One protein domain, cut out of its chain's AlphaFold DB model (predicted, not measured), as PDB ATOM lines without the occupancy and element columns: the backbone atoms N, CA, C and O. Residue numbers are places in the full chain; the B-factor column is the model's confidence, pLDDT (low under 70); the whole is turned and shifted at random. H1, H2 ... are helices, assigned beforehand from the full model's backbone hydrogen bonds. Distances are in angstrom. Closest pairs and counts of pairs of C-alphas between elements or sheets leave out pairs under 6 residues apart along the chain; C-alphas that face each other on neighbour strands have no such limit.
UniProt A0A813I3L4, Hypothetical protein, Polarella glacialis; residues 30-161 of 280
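This is residues 30 to 161 of the 280 residues of the protein "Hypothetical protein" of Polarella glacialis (UniProt A0A813I3L4). H4 runs through the core, with the antiparallel hairpin of H2 and H3 along one side of it and H8 beside it; H2, H3 and H4 form an up-and-down bundle, each helix running against the one before it. H6 crosses H4 steeply on the side away from H2 and H3, while the short H1 and H7 lie toward one end of H4 and the short H5 toward the other. The printed part has 132 residues with eight named helices, H1 to H8 in order, and no named strand; its class is all helix. It is compact, with a radius of gyration of the C-alphas of 14.3 A, and spans 42 by 30 by 28 A.

H1, residues 30 to 33, begins at C-alpha 30, (6.293, 1.243, 14.298). H2, residues 40 to 56, is 24.8 A long, and H3, residues 65 to 81, 23.9 A. H4, residues 94 to 106, is 18.6 A long and begins at C-alpha 94, (1.219, -8.717, 16.905). H5 holds residues 111 to 115. H6, residues 122 to 134, is 16.9 A long. H7 holds residues 137 to 143. H8, residues 147 to 159, is 18.5 A long and ends at C-alpha 159, (9.268, -30.982, 0.734).

The hub is H4, which touches H1, H3 and H8. H4 and H8 run the same way at a shallow tilt of 18 degrees, their closest C-alphas being those of Ser 106 and Ile 154, 4.8 A apart. H3 and H4 form a helical hairpin at a shallow tilt of 32 degrees; the C-alphas of Met 72 and Leu 103 come closest, at 6.8 A. H2 and H3 form another, at 8 degrees, closest at the C-alphas of Ala 46 and Ala 75, 5.0 A apart. H4 touches H1 with residues 94 to 95 alone, closest at the C-alphas of Leu 32 and Leu 95, 5.8 A. H1 also touches H7, where the C-alphas of Ala 33 and Ala 143 are closest, 3.8 A apart. H5 and H8 only just touch, with 3 pairs of C-alphas within 8 A, through residue 158 of H8 alone; the closest are those of Leu 114 and Lys 158, 7.0 A. H6 is close to but not clearly touching H4, at a steep tilt of 64 degrees; the closest C-alphas, of Leu 98 and Pro 127, are 7.9 A apart. H3 and H6 are apart. Every O i to N i+4 pair is within hydrogen-bond range in H3, H4, H5, H7 and H8, against 10 of 13 in H2 and 8 of 9 in H6; H1 is too short for such a pair.

The two C-alphas farthest apart, of Pro 38 and Leu 161, are 41.7 A apart. The printed part has no cut. The link from H3 to H4, residues 82 to 93, is long. The mean pLDDT of the printed part is 93.2, and no printed residue is under 70.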
ATOM      1  N   GLU A  30       5.623   1.387  13.011       87.75
ATOM      2  CA  GLU A  30       6.293   1.243  14.298       87.75
ATOM      3  C   GLU A  30       5.687   0.096  15.129       87.75
ATOM      4  O   GLU A  30       6.412  -0.652  15.793       87.75
ATOM      5  N   GLU A  31       4.368  -0.102  15.034       89.31
ATOM      6  CA  GLU A  31       3.660  -1.227  15.655       89.31
ATOM      7  C   GLU A  31       4.039  -2.562  15.007       89.31
ATOM      8  O   GLU A  31       4.351  -3.518  15.722       89.31
ATOM      9  N   LEU A  32       4.102  -2.631  13.668       89.75
ATOM     10  CA  LEU A  32       4.573  -3.833  12.962       89.75
ATOM     11  C   LEU A  32       6.025  -4.174  13.320       89.75
ATOM     12  O   LEU A  32       6.364  -5.335  13.560       89.75
ATOM     13  N   ALA A  33       6.893  -3.164  13.378       93.44
ATOM     14  CA  ALA A  33       8.297  -3.336  13.734       93.44
ATOM     15  C   ALA A  33       8.507  -3.677  15.220       93.44
ATOM     16  O   ALA A  33       9.618  -4.074  15.597       93.44
ATOM     17  N   CYS A  34       7.461  -3.549  16.043       94.62
ATOM     18  CA  CYS A  34       7.488  -3.715  17.493       94.62
ATOM     19  C   CYS A  34       8.478  -2.772  18.187       94.62
ATOM     20  O   CYS A  34       9.205  -3.173  19.095       94.62
ATOM     21  N   VAL A  35       8.525  -1.519  17.726       94.81
ATOM     22  CA  VAL A  35       9.415  -0.476  18.267       94.81
ATOM     23  C   VAL A  35       8.684   0.535  19.152       94.81
ATOM     24  O   VAL A  35       9.295   1.487  19.630       94.81
ATOM     25  N   VAL A  36       7.402   0.292  19.433       91.12
ATOM     26  CA  VAL A  36       6.585   1.044  20.394       91.12
ATOM     27  C   VAL A  36       6.174   0.123  21.537       91.12
ATOM     28  O   VAL A  36       5.832  -1.036  21.310       91.12
ATOM     29  N   GLY A  37       6.197   0.641  22.765       90.94
ATOM     30  CA  GLY A  37       5.755  -0.071  23.963       90.94
ATOM     31  C   GLY A  37       6.826  -0.169  25.055       90.94
ATOM     32  O   GLY A  37       7.955   0.290  24.884       90.94
ATOM     33  N   PRO A  38       6.485  -0.746  26.216       93.19
ATOM     34  CA  PRO A  38       7.420  -0.910  27.323       93.19
ATOM     35  C   PRO A  38       8.444  -2.041  27.108       93.19
ATOM     36  O   PRO A  38       9.434  -2.079  27.838       93.19
ATOM     37  N   ARG A  39       8.226  -2.976  26.161       96.12
ATOM     38  CA  ARG A  39       9.101  -4.148  25.922       96.12
ATOM     39  C   ARG A  39       9.783  -4.157  24.554       96.12
ATOM     40  O   ARG A  39      10.153  -5.220  24.055       96.12
ATOM     41  N   THR A  40       9.979  -2.990  23.947       95.62
ATOM     42  CA  THR A  40      10.590  -2.861  22.610       95.62
ATOM     43  C   THR A  40      11.968  -3.509  22.532       95.62
ATOM     44  O   THR A  40      12.251  -4.219  21.573       95.62
ATOM     45  N   GLU A  41      12.806  -3.347  23.558       97.12
ATOM     46  CA  GLU A  41      14.136  -3.963  23.617       97.12
ATOM     47  C   GLU A  41      14.066  -5.498  23.635       97.12
ATOM     48  O   GLU A  41      14.813  -6.166  22.915       97.12
ATOM     49  N   THR A  42      13.127  -6.073  24.395       97.69
ATOM     50  CA  THR A  42      12.917  -7.527  24.447       97.69
ATOM     51  C   THR A  42      12.442  -8.059  23.091       97.69
ATOM     52  O   THR A  42      12.969  -9.055  22.591       97.69
ATOM     53  N   TRP A  43      11.498  -7.367  22.444       97.81
ATOM     54  CA  TRP A  43      11.032  -7.719  21.100       97.81
ATOM     55  C   TRP A  43      12.121  -7.563  20.036       97.81
ATOM     56  O   TRP A  43      12.246  -8.419  19.158       97.81
ATOM     57  N   ALA A  44      12.955  -6.527  20.133       97.50
ATOM     58  CA  ALA A  44      14.106  -6.341  19.259       97.50
ATOM     59  C   ALA A  44      15.115  -7.492  19.402       97.50
ATOM     60  O   ALA A  44      15.589  -8.006  18.387       97.50
ATOM     61  N   SER A  45      15.387  -7.955  20.630       97.94
ATOM     62  CA  SER A  45      16.254  -9.118  20.867       97.94
ATOM     63  C   SER A  45      15.681 -10.397  20.249       97.94
ATOM     64  O   SER A  45      16.394 -11.116  19.545       97.94
ATOM     65  N   ALA A  46      14.384 -10.666  20.438       98.00
ATOM     66  CA  ALA A  46      13.714 -11.819  19.830       98.00
ATOM     67  C   ALA A  46      13.787 -11.776  18.292       98.00
ATOM     68  O   ALA A  46      14.177 -12.759  17.657       98.00
ATOM     69  N   LYS A  47      13.496 -10.612  17.697       97.62
ATOM     70  CA  LYS A  47      13.582 -10.378  16.250       97.62
ATOM     71  C   LYS A  47      14.985 -10.640  15.700       97.62
ATOM     72  O   LYS A  47      15.126 -11.341  14.700       97.62
ATOM     73  N   GLN A  48      16.026 -10.140  16.368       97.50
ATOM     74  CA  GLN A  48      17.419 -10.382  15.972       97.50
ATOM     75  C   GLN A  48      17.773 -11.873  15.976       97.50
ATOM     76  O   GLN A  48      18.386 -12.355  15.025       97.50
ATOM     77  N   ARG A  49      17.344 -12.629  16.998       97.44
ATOM     78  CA  ARG A  49      17.570 -14.086  17.051       97.44
ATOM     79  C   ARG A  49      16.895 -14.806  15.886       97.44
ATOM     80  O   ARG A  49      17.478 -15.724  15.322       97.44
ATOM     81  N   PHE A  50      15.694 -14.378  15.499       96.94
ATOM     82  CA  PHE A  50      14.965 -14.992  14.389       96.94
ATOM     83  C   PHE A  50      15.641 -14.691  13.049       96.94
ATOM     84  O   PHE A  50      15.798 -15.594  12.233       96.94
ATOM     85  N   ARG A  51      16.099 -13.450  12.833       96.25
ATOM     86  CA  ARG A  51      16.874 -13.085  11.633       96.25
ATOM     87  C   ARG A  51      18.186 -13.860  11.537       96.25
ATOM     88  O   ARG A  51      18.549 -14.302  10.452       96.25
ATOM     89  N   ALA A  52      18.867 -14.079  12.664       96.38
ATOM     90  CA  ALA A  52      20.154 -14.771  12.695       96.38
ATOM     91  C   ALA A  52      20.103 -16.195  12.109       96.38
ATOM     92  O   ALA A  52      21.110 -16.655  11.571       96.38
ATOM     93  N   ILE A  53      18.941 -16.866  12.139       95.44
ATOM     94  CA  ILE A  53      18.735 -18.161  11.470       95.44
ATOM     95  C   ILE A  53      19.099 -18.067   9.979       95.44
ATOM     96  O   ILE A  53      19.832 -18.905   9.454       95.44
ATOM     97  N   PHE A  54      18.615 -17.018   9.315       95.06
ATOM     98  CA  PHE A  54      18.710 -16.851   7.865       95.06
ATOM     99  C   PHE A  54      19.981 -16.126   7.411       95.06
ATOM    100  O   PHE A  54      20.315 -16.134   6.230       95.06
ATOM    101  N   MET A  55      20.735 -15.547   8.350       92.38
ATOM    102  CA  MET A  55      22.074 -15.015   8.080       92.38
ATOM    103  C   MET A  55      23.119 -16.124   7.908       92.38
ATOM    104  O   MET A  55      24.127 -15.924   7.237       92.38
ATOM    105  N   ILE A  56      22.899 -17.278   8.547       89.00
ATOM    106  CA  ILE A  56      23.812 -18.428   8.499       89.00
ATOM    107  C   ILE A  56      23.455 -19.345   7.327       89.00
ATOM    108  O   ILE A  56      24.339 -19.858   6.644       89.00
ATOM    109  N   GLN A  57      22.158 -19.558   7.104       89.94
ATOM    110  CA  GLN A  57      21.631 -20.487   6.114       89.94
ATOM    111  C   GLN A  57      20.662 -19.747   5.182       89.94
ATOM    112  O   GLN A  57      19.698 -19.157   5.671       89.94
ATOM    113  N   PRO A  58      20.839 -19.822   3.851       93.12
ATOM    114  CA  PRO A  58      19.841 -19.318   2.914       93.12
ATOM    115  C   PRO A  58      18.453 -19.906   3.185       93.12
ATOM    116  O   PRO A  58      18.321 -21.106   3.428       93.12
ATOM    117  N   ALA A  59      17.404 -19.086   3.101       94.88
ATOM    118  CA  ALA A  59      16.058 -19.500   3.506       94.88
ATOM    119  C   ALA A  59      15.450 -20.637   2.667       94.88
ATOM    120  O   ALA A  59      14.536 -21.305   3.150       94.88
ATOM    121  N   TRP A  60      15.933 -20.879   1.441       94.12
ATOM    122  CA  TRP A  60      15.512 -22.013   0.599       94.12
ATOM    123  C   TRP A  60      16.202 -23.336   0.958       94.12
ATOM    124  O   TRP A  60      15.881 -24.370   0.376       94.12
ATOM    125  N   LEU A  61      17.154 -23.323   1.893       95.31
ATOM    126  CA  LEU A  61      17.795 -24.524   2.413       95.31
ATOM    127  C   LEU A  61      17.216 -24.892   3.786       95.31
ATOM    128  O   LEU A  61      16.800 -24.010   4.543       95.31
ATOM    129  N   PRO A  62      17.188 -26.189   4.135       95.19
ATOM    130  CA  PRO A  62      16.665 -26.629   5.420       95.19
ATOM    131  C   PRO A  62      17.561 -26.162   6.565       95.19
ATOM    132  O   PRO A  62      18.739 -26.509   6.625       95.19
ATOM    133  N   VAL A  63      16.980 -25.440   7.520       96.25
ATOM    134  CA  VAL A  63      17.621 -25.149   8.804       96.25
ATOM    135  C   VAL A  63      17.467 -26.373   9.721       96.25
ATOM    136  O   VAL A  63      16.384 -26.968   9.770       96.25
ATOM    137  N   PRO A  64      18.500 -26.777  10.482       94.88
ATOM    138  CA  PRO A  64      18.373 -27.845  11.471       94.88
ATOM    139  C   PRO A  64      17.245 -27.575  12.475       94.88
ATOM    140  O   PRO A  64      17.081 -26.455  12.969       94.88
ATOM    141  N   LYS A  65      16.462 -28.606  12.805       91.69
ATOM    142  CA  LYS A  65      15.305 -28.473  13.705       91.69
ATOM    143  C   LYS A  65      15.737 -27.995  15.088       91.69
ATOM    144  O   LYS A  65      15.058 -27.183  15.715       91.69
ATOM    145  N   GLU A  66      16.880 -28.483  15.548       93.88
ATOM    146  CA  GLU A  66      17.486 -28.146  16.829       93.88
ATOM    147  C   GLU A  66      17.778 -26.646  16.895       93.88
ATOM    148  O   GLU A  66      17.499 -26.015  17.911       93.88
ATOM    149  N   ALA A  67      18.247 -26.053  15.792       95.12
ATOM    150  CA  ALA A  67      18.515 -24.622  15.703       95.12
ATOM    151  C   ALA A  67      17.219 -23.790  15.731       95.12
ATOM    152  O   ALA A  67      17.147 -22.805  16.470       95.12
ATOM    153  N   LEU A  68      16.177 -24.206  14.997       95.06
ATOM    154  CA  LEU A  68      14.861 -23.546  15.022       95.06
ATOM    155  C   LEU A  68      14.236 -23.609  16.424       95.06
ATOM    156  O   LEU A  68      13.800 -22.596  16.971       95.06
ATOM    157  N   THR A  69      14.262 -24.794  17.037       94.81
ATOM    158  CA  THR A  69      13.701 -25.050  18.370       94.81
ATOM    159  C   THR A  69      14.453 -24.275  19.447       94.81
ATOM    160  O   THR A  69      13.821 -23.615  20.269       94.81
ATOM    161  N   ALA A  70      15.789 -24.299  19.431       96.12
ATOM    162  CA  ALA A  70      16.608 -23.557  20.387       96.12
ATOM    163  C   ALA A  70      16.396 -22.043  20.259       96.12
ATOM    164  O   ALA A  70      16.262 -21.351  21.269       96.12
ATOM    165  N   THR A  71      16.303 -21.532  19.027       96.69
ATOM    166  CA  THR A  71      16.022 -20.112  18.768       96.69
ATOM    167  C   THR A  71      14.654 -19.712  19.314       96.69
ATOM    168  O   THR A  71      14.544 -18.719  20.035       96.69
ATOM    169  N   MET A  72      13.625 -20.519  19.039       96.88
ATOM    170  CA  MET A  72      12.273 -20.299  19.548       96.88
ATOM    171  C   MET A  72      12.232 -20.323  21.079       96.88
ATOM    172  O   MET A  72      11.735 -19.383  21.692       96.88
ATOM    173  N   GLN A  73      12.763 -21.377  21.704       97.00
ATOM    174  CA  GLN A  73      12.749 -21.544  23.160       97.00
ATOM    175  C   GLN A  73      13.496 -20.412  23.864       97.00
ATOM    176  O   GLN A  73      12.990 -19.864  24.839       97.00
ATOM    177  N   SER A  74      14.663 -20.024  23.346       97.44
ATOM    178  CA  SER A  74      15.443 -18.902  23.871       97.44
ATOM    179  C   SER A  74      14.672 -17.582  23.789       97.44
ATOM    180  O   SER A  74      14.610 -16.845  24.774       97.44
ATOM    181  N   ALA A  75      14.052 -17.279  22.643       97.50
ATOM    182  CA  ALA A  75      13.264 -16.058  22.475       97.50
ATOM    183  C   ALA A  75      12.022 -16.043  23.382       97.50
ATOM    184  O   ALA A  75      11.767 -15.052  24.057       97.50
ATOM    185  N   VAL A  76      11.277 -17.151  23.451       97.50
ATOM    186  CA  VAL A  76      10.085 -17.274  24.307       97.50
ATOM    187  C   VAL A  76      10.449 -17.184  25.790       97.50
ATOM    188  O   VAL A  76       9.728 -16.540  26.549       97.50
ATOM    189  N   ALA A  77      11.563 -17.787  26.215       98.00
ATOM    190  CA  ALA A  77      12.039 -17.684  27.592       98.00
ATOM    191  C   ALA A  77      12.348 -16.230  27.978       98.00
ATOM    192  O   ALA A  77      11.929 -15.779  29.042       98.00
ATOM    193  N   ASP A  78      13.017 -15.484  27.097       97.69
ATOM    194  CA  ASP A  78      13.347 -14.074  27.319       97.69
ATOM    195  C   ASP A  78      12.098 -13.177  27.345       97.69
ATOM    196  O   ASP A  78      11.912 -12.369  28.259       97.69
ATOM    197  N   LEU A  79      11.174 -13.387  26.401       97.44
ATOM    198  CA  LEU A  79       9.894 -12.679  26.355       97.44
ATOM    199  C   LEU A  79       9.045 -12.947  27.606       97.44
ATOM    200  O   LEU A  79       8.470 -12.016  28.169       97.44
ATOM    201  N   ASN A  80       8.994 -14.194  28.082       97.06
ATOM    202  CA  ASN A  80       8.308 -14.545  29.326       97.06
ATOM    203  C   ASN A  80       8.998 -13.948  30.557       97.06
ATOM    204  O   ASN A  80       8.312 -13.454  31.448       97.06
ATOM    205  N   GLY A  81      10.334 -13.939  30.593       97.50
ATOM    206  CA  GLY A  81      11.112 -13.325  31.673       97.50
ATOM    207  C   GLY A  81      10.829 -11.830  31.851       97.50
ATOM    208  O   GLY A  81      10.888 -11.319  32.967       97.50
ATOM    209  N   HIS A  82      10.438 -11.150  30.771       97.06
ATOM    210  CA  HIS A  82      10.044  -9.740  30.770       97.06
ATOM    211  C   HIS A  82       8.522  -9.524  30.719       97.06
ATOM    212  O   HIS A  82       8.061  -8.393  30.558       97.06
ATOM    213  N   SER A  83       7.720 -10.581  30.866       96.00
ATOM    214  CA  SER A  83       6.254 -10.539  30.771       96.00
ATOM    215  C   SER A  83       5.710  -9.978  29.446       96.00
ATOM    216  O   SER A  83       4.565  -9.544  29.409       96.00
ATOM    217  N   ALA A  84       6.481 -10.004  28.352       95.69
ATOM    218  CA  ALA A  84       6.080  -9.483  27.035       95.69
ATOM    219  C   ALA A  84       4.976 -10.321  26.351       95.69
ATOM    220  O   ALA A  84       4.345  -9.877  25.394       95.69
ATOM    221  N   LEU A  85       4.726 -11.539  26.845       95.06
ATOM    222  CA  LEU A  85       3.642 -12.423  26.396       95.06
ATOM    223  C   LEU A  85       2.472 -12.481  27.392       95.06
ATOM    224  O   LEU A  85       1.626 -13.372  27.303       95.06
ATOM    225  N   ALA A  86       2.417 -11.573  28.371       94.06
ATOM    226  CA  ALA A  86       1.353 -11.585  29.365       94.06
ATOM    227  C   ALA A  86      -0.025 -11.280  28.727       94.06
ATOM    228  O   ALA A  86      -0.110 -10.408  27.863       94.06
ATOM    229  N   PRO A  87      -1.129 -11.913  29.180       90.88
ATOM    230  CA  PRO A  87      -2.449 -11.751  28.551       90.88
ATOM    231  C   PRO A  87      -2.983 -10.312  28.513       90.88
ATOM    232  O   PRO A  87      -3.714  -9.951  27.600       90.88
ATOM    233  N   HIS A  88      -2.611  -9.476  29.489       89.56
ATOM    234  CA  HIS A  88      -3.010  -8.064  29.541       89.56
ATOM    235  C   HIS A  88      -2.259  -7.177  28.530       89.56
ATOM    236  O   HIS A  88      -2.583  -6.004  28.399       89.56
ATOM    237  N   LEU A  89      -1.271  -7.735  27.822       88.31
ATOM    238  CA  LEU A  89      -0.513  -7.107  26.737       88.31
ATOM    239  C   LEU A  89      -0.862  -7.776  25.398       88.31
ATOM    240  O   LEU A  89       0.004  -7.992  24.547       88.31
ATOM    241  N   ALA A  90      -2.129  -8.163  25.218       82.38
ATOM    242  CA  ALA A  90      -2.609  -8.846  24.016       82.38
ATOM    243  C   ALA A  90      -2.265  -8.077  22.727       82.38
ATOM    244  O   ALA A  90      -1.875  -8.706  21.743       82.38
ATOM    245  N   ASP A  91      -2.263  -6.746  22.789       85.00
ATOM    246  CA  ASP A  91      -2.028  -5.864  21.642       85.00
ATOM    247  C   ASP A  91      -0.541  -5.545  21.394       85.00
ATOM    248  O   ASP A  91      -0.191  -4.954  20.375       85.00
ATOM    249  N   GLU A  92       0.373  -5.958  22.282       89.50
ATOM    250  CA  GLU A  92       1.802  -5.685  22.098       89.50
ATOM    251  C   GLU A  92       2.406  -6.616  21.033       89.50
ATOM    252  O   GLU A  92       2.349  -7.843  21.162       89.50
ATOM    253  N   CYS A  93       3.007  -6.031  19.992       92.50
ATOM    254  CA  CYS A  93       3.797  -6.717  18.964       92.50
ATOM    255  C   CYS A  93       3.096  -7.922  18.296       92.50
ATOM    256  O   CYS A  93       3.575  -9.061  18.335       92.50
ATOM    257  N   GLY A  94       1.961  -7.675  17.631       93.62
ATOM    258  CA  GLY A  94       1.219  -8.717  16.905       93.62
ATOM    259  C   GLY A  94       2.080  -9.495  15.897       93.62
ATOM    260  O   GLY A  94       2.026 -10.725  15.857       93.62
ATOM    261  N   LEU A  95       2.951  -8.806  15.148       94.94
ATOM    262  CA  LEU A  95       3.828  -9.444  14.158       94.94
ATOM    263  C   LEU A  95       4.907 -10.338  14.795       94.94
ATOM    264  O   LEU A  95       5.245 -11.389  14.247       94.94
ATOM    265  N   GLY A  96       5.417  -9.974  15.974       96.31
ATOM    266  CA  GLY A  96       6.357 -10.818  16.715       96.31
ATOM    267  C   GLY A  96       5.693 -12.077  17.261       96.31
ATOM    268  O   GLY A  96       6.242 -13.170  17.120       96.31
ATOM    269  N   LYS A  97       4.472 -11.960  17.800       96.00
ATOM    270  CA  LYS A  97       3.663 -13.119  18.219       96.00
ATOM    271  C   LYS A  97       3.389 -14.064  17.052       96.00
ATOM    272  O   LYS A  97       3.581 -15.271  17.192       96.00
ATOM    273  N   LEU A  98       3.022 -13.526  15.892       95.75
ATOM    274  CA  LEU A  98       2.848 -14.339  14.695       95.75
ATOM    275  C   LEU A  98       4.162 -14.989  14.240       95.75
ATOM    276  O   LEU A  98       4.171 -16.162  13.884       95.75
ATOM    277  N   SER A  99       5.285 -14.271  14.290       97.19
ATOM    278  CA  SER A  99       6.595 -14.839  13.944       97.19
ATOM    279  C   SER A  99       6.958 -16.018  14.851       97.19
ATOM    280  O   SER A  99       7.516 -17.002  14.376       97.19
ATOM    281  N   ILE A 100       6.615 -15.960  16.144       96.69
ATOM    282  CA  ILE A 100       6.790 -17.089  17.074       96.69
ATOM    283  C   ILE A 100       5.921 -18.277  16.646       96.69
ATOM    284  O   ILE A 100       6.404 -19.408  16.647       96.69
ATOM    285  N   GLN A 101       4.666 -18.033  16.258       95.44
ATOM    286  CA  GLN A 101       3.765 -19.080  15.764       95.44
ATOM    287  C   GLN A 101       4.290 -19.718  14.470       95.44
ATOM    288  O   GLN A 101       4.358 -20.936  14.370       95.44
ATOM    289  N   LEU A 102       4.738 -18.923  13.498       96.38
ATOM    290  CA  LEU A 102       5.317 -19.446  12.258       96.38
ATOM    291  C   LEU A 102       6.618 -20.223  12.509       96.38
ATOM    292  O   LEU A 102       6.843 -21.273  11.904       96.38
ATOM    293  N   LEU A 103       7.464 -19.751  13.429       95.19
ATOM    294  CA  LEU A 103       8.676 -20.473  13.812       95.19
ATOM    295  C   LEU A 103       8.339 -21.810  14.485       95.19
ATOM    296  O   LEU A 103       8.962 -22.819  14.153       95.19
ATOM    297  N   SER A 104       7.334 -21.858  15.363       93.94
ATOM    298  CA  SER A 104       6.906 -23.121  15.976       93.94
ATOM    299  C   SER A 104       6.401 -24.120  14.934       93.94
ATOM    300  O   SER A 104       6.696 -25.310  15.028       93.94
ATOM    301  N   MET A 105       5.744 -23.633  13.881       92.25
ATOM    302  CA  MET A 105       5.256 -24.452  12.770       92.25
ATOM    303  C   MET A 105       6.374 -25.005  11.902       92.25
ATOM    304  O   MET A 105       6.325 -26.164  11.498       92.25
ATOM    305  N   SER A 106       7.429 -24.222  11.681       91.31
ATOM    306  CA  SER A 106       8.628 -24.700  10.983       91.31
ATOM    307  C   SER A 106       9.392 -25.795  11.754       91.31
ATOM    308  O   SER A 106      10.273 -26.454  11.193       91.31
ATOM    309  N   ALA A 107       9.039 -26.009  13.029       88.88
ATOM    310  CA  ALA A 107       9.581 -27.045  13.903       88.88
ATOM    311  C   ALA A 107       8.625 -28.240  14.144       88.88
ATOM    312  O   ALA A 107       8.994 -29.148  14.895       88.88
ATOM    313  N   ILE A 108       7.430 -28.267  13.530       88.56
ATOM    314  CA  ILE A 108       6.480 -29.393  13.626       88.56
ATOM    315  C   ILE A 108       7.066 -30.640  12.947       88.56
ATOM    316  O   ILE A 108       7.585 -30.568  11.836       88.56
ATOM    317  N   GLU A 109       6.947 -31.791  13.612       81.50
ATOM    318  CA  GLU A 109       7.360 -33.097  13.072       81.50
ATOM    319  C   GLU A 109       6.207 -33.927  12.529       81.50
ATOM    320  O   GLU A 109       6.436 -34.795  11.695       81.50
ATOM    321  N   ASP A 110       4.990 -33.690  13.020       85.94
ATOM    322  CA  ASP A 110       3.824 -34.455  12.606       85.94
ATOM    323  C   ASP A 110       3.451 -34.098  11.156       85.94
ATOM    324  O   ASP A 110       3.018 -32.968  10.895       85.94
ATOM    325  N   PRO A 111       3.583 -35.046  10.207       82.56
ATOM    326  CA  PRO A 111       3.239 -34.802   8.816       82.56
ATOM    327  C   PRO A 111       1.770 -34.418   8.640       82.56
ATOM    328  O   PRO A 111       1.460 -33.576   7.799       82.56
ATOM    329  N   ALA A 112       0.867 -34.995   9.442       84.19
ATOM    330  CA  ALA A 112      -0.560 -34.705   9.352       84.19
ATOM    331  C   ALA A 112      -0.857 -33.254   9.755       84.19
ATOM    332  O   ALA A 112      -1.595 -32.559   9.053       84.19
ATOM    333  N   ALA A 113      -0.226 -32.774  10.829       85.38
ATOM    334  CA  ALA A 113      -0.343 -31.388  11.270       85.38
ATOM    335  C   ALA A 113       0.237 -30.395  10.248       85.38
ATOM    336  O   ALA A 113      -0.342 -29.332  10.032       85.38
ATOM    337  N   LEU A 114       1.355 -30.731   9.589       84.69
ATOM    338  CA  LEU A 114       1.973 -29.838   8.602       84.69
ATOM    339  C   LEU A 114       1.169 -29.755   7.293       84.69
ATOM    340  O   LEU A 114       1.097 -28.688   6.684       84.69
ATOM    341  N   LEU A 115       0.555 -30.863   6.867       84.19
ATOM    342  CA  LEU A 115      -0.254 -30.940   5.644       84.19
ATOM    343  C   LEU A 115      -1.481 -30.026   5.674       84.19
ATOM    344  O   LEU A 115      -1.857 -29.491   4.635       84.19
ATOM    345  N   GLN A 116      -2.093 -29.856   6.847       79.31
ATOM    346  CA  GLN A 116      -3.345 -29.114   7.015       79.31
ATOM    347  C   GLN A 116      -3.160 -27.813   7.796       79.31
ATOM    348  O   GLN A 116      -4.112 -27.303   8.384       79.31
ATOM    349  N   LEU A 117      -1.937 -27.286   7.855       81.75
ATOM    350  CA  LEU A 117      -1.587 -26.227   8.796       81.75
ATOM    351  C   LEU A 117      -2.488 -24.991   8.668       81.75
ATOM    352  O   LEU A 117      -2.982 -24.489   9.674       81.75
ATOM    353  N   PHE A 118      -2.729 -24.518   7.444       80.25
ATOM    354  CA  PHE A 118      -3.519 -23.308   7.199       80.25
ATOM    355  C   PHE A 118      -4.971 -23.597   6.812       80.25
ATOM    356  O   PHE A 118      -5.843 -22.760   7.022       80.25
ATOM    357  N   SER A 119      -5.251 -24.788   6.295       76.94
ATOM    358  CA  SER A 119      -6.599 -25.254   5.962       76.94
ATOM    359  C   SER A 119      -7.404 -25.709   7.182       76.94
ATOM    360  O   SER A 119      -8.630 -25.617   7.159       76.94
ATOM    361  N   SER A 120      -6.746 -26.159   8.258       78.38
ATOM    362  CA  SER A 120      -7.411 -26.574   9.505       78.38
ATOM    363  C   SER A 120      -7.394 -25.516  10.613       78.38
ATOM    364  O   SER A 120      -8.162 -25.627  11.570       78.38
ATOM    365  N   VAL A 121      -6.559 -24.474  10.493       83.44
ATOM    366  CA  VAL A 121      -6.368 -23.452  11.535       83.44
ATOM    367  C   VAL A 121      -6.640 -22.053  10.980       83.44
ATOM    368  O   VAL A 121      -5.728 -21.269  10.717       83.44
ATOM    369  N   GLU A 122      -7.923 -21.704  10.858       81.69
ATOM    370  CA  GLU A 122      -8.358 -20.385  10.364       81.69
ATOM    371  C   GLU A 122      -7.764 -19.221  11.181       81.69
ATOM    372  O   GLU A 122      -7.380 -18.185  10.634       81.69
ATOM    373  N   GLN A 123      -7.599 -19.429  12.494       86.31
ATOM    374  CA  GLN A 123      -6.995 -18.463  13.422       86.31
ATOM    375  C   GLN A 123      -5.564 -18.064  13.041       86.31
ATOM    376  O   GLN A 123      -5.101 -16.998  13.439       86.31
ATOM    377  N   LEU A 124      -4.866 -18.912  12.286       86.88
ATOM    378  CA  LEU A 124      -3.523 -18.654  11.791       86.88
ATOM    379  C   LEU A 124      -3.541 -18.181  10.334       86.88
ATOM    380  O   LEU A 124      -2.797 -17.266   9.979       86.88
ATOM    381  N   SER A 125      -4.369 -18.784   9.478       90.00
ATOM    382  CA  SER A 125      -4.405 -18.410   8.062       90.00
ATOM    383  C   SER A 125      -4.850 -16.973   7.857       90.00
ATOM    384  O   SER A 125      -4.266 -16.291   7.024       90.00
ATOM    385  N   ALA A 126      -5.820 -16.488   8.634       93.31
ATOM    386  CA  ALA A 126      -6.298 -15.114   8.525       93.31
ATOM    387  C   ALA A 126      -5.181 -14.070   8.748       93.31
ATOM    388  O   ALA A 126      -4.926 -13.298   7.824       93.31
ATOM    389  N   PRO A 127      -4.450 -14.045   9.883       93.25
ATOM    390  CA  PRO A 127      -3.391 -13.054  10.087       93.25
ATOM    391  C   PRO A 127      -2.228 -13.194   9.097       93.25
ATOM    392  O   PRO A 127      -1.655 -12.182   8.692       93.25
ATOM    393  N   VAL A 128      -1.885 -14.415   8.667       95.94
ATOM    394  CA  VAL A 128      -0.844 -14.610   7.644       95.94
ATOM    395  C   VAL A 128      -1.297 -14.070   6.291       95.94
ATOM    396  O   VAL A 128      -0.544 -13.334   5.658       95.94
ATOM    397  N   LEU A 129      -2.524 -14.368   5.860       95.81
ATOM    398  CA  LEU A 129      -3.077 -13.829   4.617       95.81
ATOM    399  C   LEU A 129      -3.179 -12.307   4.673       95.81
ATOM    400  O   LEU A 129      -2.729 -11.658   3.740       95.81
ATOM    401  N   THR A 130      -3.658 -11.716   5.768       94.69
ATOM    402  CA  THR A 130      -3.687 -10.253   5.912       94.69
ATOM    403  C   THR A 130      -2.294  -9.639   5.751       94.69
ATOM    404  O   THR A 130      -2.134  -8.637   5.058       94.69
ATOM    405  N   LEU A 131      -1.245 -10.247   6.311       95.44
ATOM    406  CA  LEU A 131       0.120  -9.748   6.110       95.44
ATOM    407  C   LEU A 131       0.602  -9.913   4.671       95.44
ATOM    408  O   LEU A 131       1.184  -8.988   4.112       95.44
ATOM    409  N   LEU A 132       0.374 -11.076   4.063       95.94
ATOM    410  CA  LEU A 132       0.833 -11.349   2.702       95.94
ATOM    411  C   LEU A 132       0.089 -10.498   1.666       95.94
ATOM    412  O   LEU A 132       0.691 -10.044   0.689       95.94
ATOM    413  N   LEU A 133      -1.205 -10.275   1.872       95.81
ATOM    414  CA  LEU A 133      -2.093  -9.665   0.893       95.81
ATOM    415  C   LEU A 133      -2.311  -8.177   1.141       95.81
ATOM    416  O   LEU A 133      -2.418  -7.431   0.173       95.81
ATOM    417  N   ASP A 134      -2.331  -7.710   2.385       95.44
ATOM    418  CA  ASP A 134      -2.771  -6.345   2.686       95.44
ATOM    419  C   ASP A 134      -1.627  -5.436   3.154       95.44
ATOM    420  O   ASP A 134      -1.679  -4.225   2.933       95.44
ATOM    421  N   VAL A 135      -0.556  -5.995   3.726       95.31
ATOM    422  CA  VAL A 135       0.621  -5.216   4.140       95.31
ATOM    423  C   VAL A 135       1.648  -5.154   3.005       95.31
ATOM    424  O   VAL A 135       2.067  -6.203   2.512       95.31
ATOM    425  N   PRO A 136       2.102  -3.958   2.576       95.81
ATOM    426  CA  PRO A 136       3.158  -3.845   1.573       95.81
ATOM    427  C   PRO A 136       4.403  -4.637   1.989       95.81
ATOM    428  O   PRO A 136       4.918  -4.460   3.092       95.81
ATOM    429  N   TRP A 137       4.931  -5.503   1.126       96.50
ATOM    430  CA  TRP A 137       6.055  -6.362   1.534       96.50
ATOM    431  C   TRP A 137       7.318  -5.581   1.901       96.50
ATOM    432  O   TRP A 137       8.059  -5.989   2.792       96.50
ATOM    433  N   VAL A 138       7.531  -4.411   1.297       94.62
ATOM    434  CA  VAL A 138       8.622  -3.499   1.670       94.62
ATOM    435  C   VAL A 138       8.484  -3.018   3.120       94.62
ATOM    436  O   VAL A 138       9.478  -2.930   3.838       94.62
ATOM    437  N   ALA A 139       7.254  -2.780   3.584       94.06
ATOM    438  CA  ALA A 139       6.986  -2.479   4.986       94.06
ATOM    439  C   ALA A 139       7.303  -3.684   5.892       94.06
ATOM    440  O   ALA A 139       7.922  -3.527   6.945       94.06
ATOM    441  N   LEU A 140       6.968  -4.908   5.470       94.50
ATOM    442  CA  LEU A 140       7.353  -6.117   6.212       94.50
ATOM    443  C   LEU A 140       8.878  -6.276   6.316       94.50
ATOM    444  O   LEU A 140       9.378  -6.607   7.392       94.50
ATOM    445  N   ALA A 141       9.620  -5.992   5.240       94.75
ATOM    446  CA  ALA A 141      11.084  -5.997   5.264       94.75
ATOM    447  C   ALA A 141      11.633  -5.006   6.300       94.75
ATOM    448  O   ALA A 141      12.498  -5.353   7.101       94.75
ATOM    449  N   GLN A 142      11.073  -3.797   6.341       93.62
ATOM    450  CA  GLN A 142      11.473  -2.755   7.291       93.62
ATOM    451  C   GLN A 142      11.119  -3.086   8.736       93.62
ATOM    452  O   GLN A 142      11.865  -2.735   9.650       93.62
ATOM    453  N   ALA A 143      10.014  -3.801   8.958       95.44
ATOM    454  CA  ALA A 143       9.680  -4.315  10.279       95.44
ATOM    455  C   ALA A 143      10.769  -5.274  10.802       95.44
ATOM    456  O   ALA A 143      10.990  -5.361  12.016       95.44
ATOM    457  N   GLY A 144      11.487  -5.944   9.890       95.38
ATOM    458  CA  GLY A 144      12.645  -6.791  10.167       95.38
ATOM    459  C   GLY A 144      12.287  -8.189  10.672       95.38
ATOM    460  O   GLY A 144      13.154  -8.902  11.172       95.38
ATOM    461  N   TRP A 145      11.018  -8.588  10.600       96.94
ATOM    462  CA  TRP A 145      10.601  -9.947  10.938       96.94
ATOM    463  C   TRP A 145      10.773 -10.858   9.714       96.94
ATOM    464  O   TRP A 145      10.254 -10.529   8.646       96.94
ATOM    465  N   PRO A 146      11.453 -12.016   9.826       96.94
ATOM    466  CA  PRO A 146      11.771 -12.855   8.671       96.94
ATOM    467  C   PRO A 146      10.585 -13.746   8.251       96.94
ATOM    468  O   PRO A 146      10.739 -14.953   8.090       96.94
ATOM    469  N   ILE A 147       9.391 -13.171   8.067       97.56
ATOM    470  CA  ILE A 147       8.143 -13.908   7.787       97.56
ATOM    471  C   ILE A 147       8.294 -14.835   6.576       97.56
ATOM    472  O   ILE A 147       8.008 -16.025   6.674       97.56
ATOM    473  N   PHE A 148       8.821 -14.328   5.460       98.25
ATOM    474  CA  PHE A 148       9.061 -15.140   4.261       98.25
ATOM    475  C   PHE A 148      10.136 -16.211   4.467       98.25
ATOM    476  O   PHE A 148      10.025 -17.296   3.906       98.25
ATOM    477  N   GLY A 149      11.134 -15.949   5.316       97.88
ATOM    478  CA  GLY A 149      12.118 -16.953   5.714       97.88
ATOM    479  C   GLY A 149      11.464 -18.104   6.481       97.88
ATOM    480  O   GLY A 149      11.700 -19.269   6.170       97.88
ATOM    481  N   LEU A 150      10.571 -17.791   7.425       97.75
ATOM    482  CA  LEU A 150       9.814 -18.786   8.192       97.75
ATOM    483  C   LEU A 150       8.855 -19.593   7.300       97.75
ATOM    484  O   LEU A 150       8.824 -20.819   7.394       97.75
ATOM    485  N   LEU A 151       8.132 -18.932   6.390       97.94
ATOM    486  CA  LEU A 151       7.286 -19.600   5.389       97.94
ATOM    487  C   LEU A 151       8.111 -20.509   4.468       97.94
ATOM    488  O   LEU A 151       7.693 -21.626   4.167       97.94
ATOM    489  N   SER A 152       9.319 -20.081   4.092       98.06
ATOM    490  CA  SER A 152      10.254 -20.909   3.332       98.06
ATOM    491  C   SER A 152      10.666 -22.162   4.100       98.06
ATOM    492  O   SER A 152      10.692 -23.246   3.529       98.06
ATOM    493  N   GLN A 153      10.907 -22.068   5.411       97.38
ATOM    494  CA  GLN A 153      11.194 -23.260   6.216       97.38
ATOM    495  C   GLN A 153       9.994 -24.206   6.303       97.38
ATOM    496  O   GLN A 153      10.179 -25.414   6.199       97.38
ATOM    497  N   ILE A 154       8.767 -23.689   6.421       96.31
ATOM    498  CA  ILE A 154       7.551 -24.517   6.350       96.31
ATOM    499  C   ILE A 154       7.476 -25.240   4.995       96.31
ATOM    500  O   ILE A 154       7.250 -26.450   4.962       96.31
ATOM    501  N   ASN A 155       7.732 -24.535   3.889       96.88
ATOM    502  CA  ASN A 155       7.767 -25.122   2.549       96.88
ATOM    503  C   ASN A 155       8.842 -26.213   2.406       96.88
ATOM    504  O   ASN A 155       8.540 -27.328   1.983       96.88
ATOM    505  N   VAL A 156      10.074 -25.946   2.843       95.69
ATOM    506  CA  VAL A 156      11.171 -26.925   2.814       95.69
ATOM    507  C   VAL A 156      10.851 -28.154   3.668       95.69
ATOM    508  O   VAL A 156      11.176 -29.276   3.281       95.69
ATOM    509  N   ARG A 157      10.176 -27.987   4.811       93.94
ATOM    510  CA  ARG A 157       9.718 -29.117   5.634       93.94
ATOM    511  C   ARG A 157       8.650 -29.940   4.931       93.94
ATOM    512  O   ARG A 157       8.771 -31.162   4.916       93.94
ATOM    513  N   LYS A 158       7.665 -29.304   4.286       94.06
ATOM    514  CA  LYS A 158       6.693 -30.016   3.440       94.06
ATOM    515  C   LYS A 158       7.411 -30.812   2.341       94.06
ATOM    516  O   LYS A 158       7.070 -31.966   2.119       94.06
ATOM    517  N   ALA A 159       8.476 -30.273   1.744       93.00
ATOM    518  CA  ALA A 159       9.268 -30.982   0.734       93.00
ATOM    519  C   ALA A 159       9.976 -32.254   1.236       93.00
ATOM    520  O   ALA A 159      10.273 -33.146   0.443       93.00
ATOM    521  N   GLN A 160      10.235 -32.360   2.541       91.81
ATOM    522  CA  GLN A 160      10.848 -33.543   3.160       91.81
ATOM    523  C   GLN A 160       9.830 -34.650   3.473       91.81
ATOM    524  O   GLN A 160      10.225 -35.770   3.800       91.81
ATOM    525  N   LEU A 161       8.531 -34.361   3.377       89.94
ATOM    526  CA  LEU A 161       7.457 -35.296   3.683       89.94
ATOM    527  C   LEU A 161       6.892 -35.915   2.404       89.94
ATOM    528  O   LEU A 161       6.498 -35.227   1.461       89.94
TER     529      LEU A 161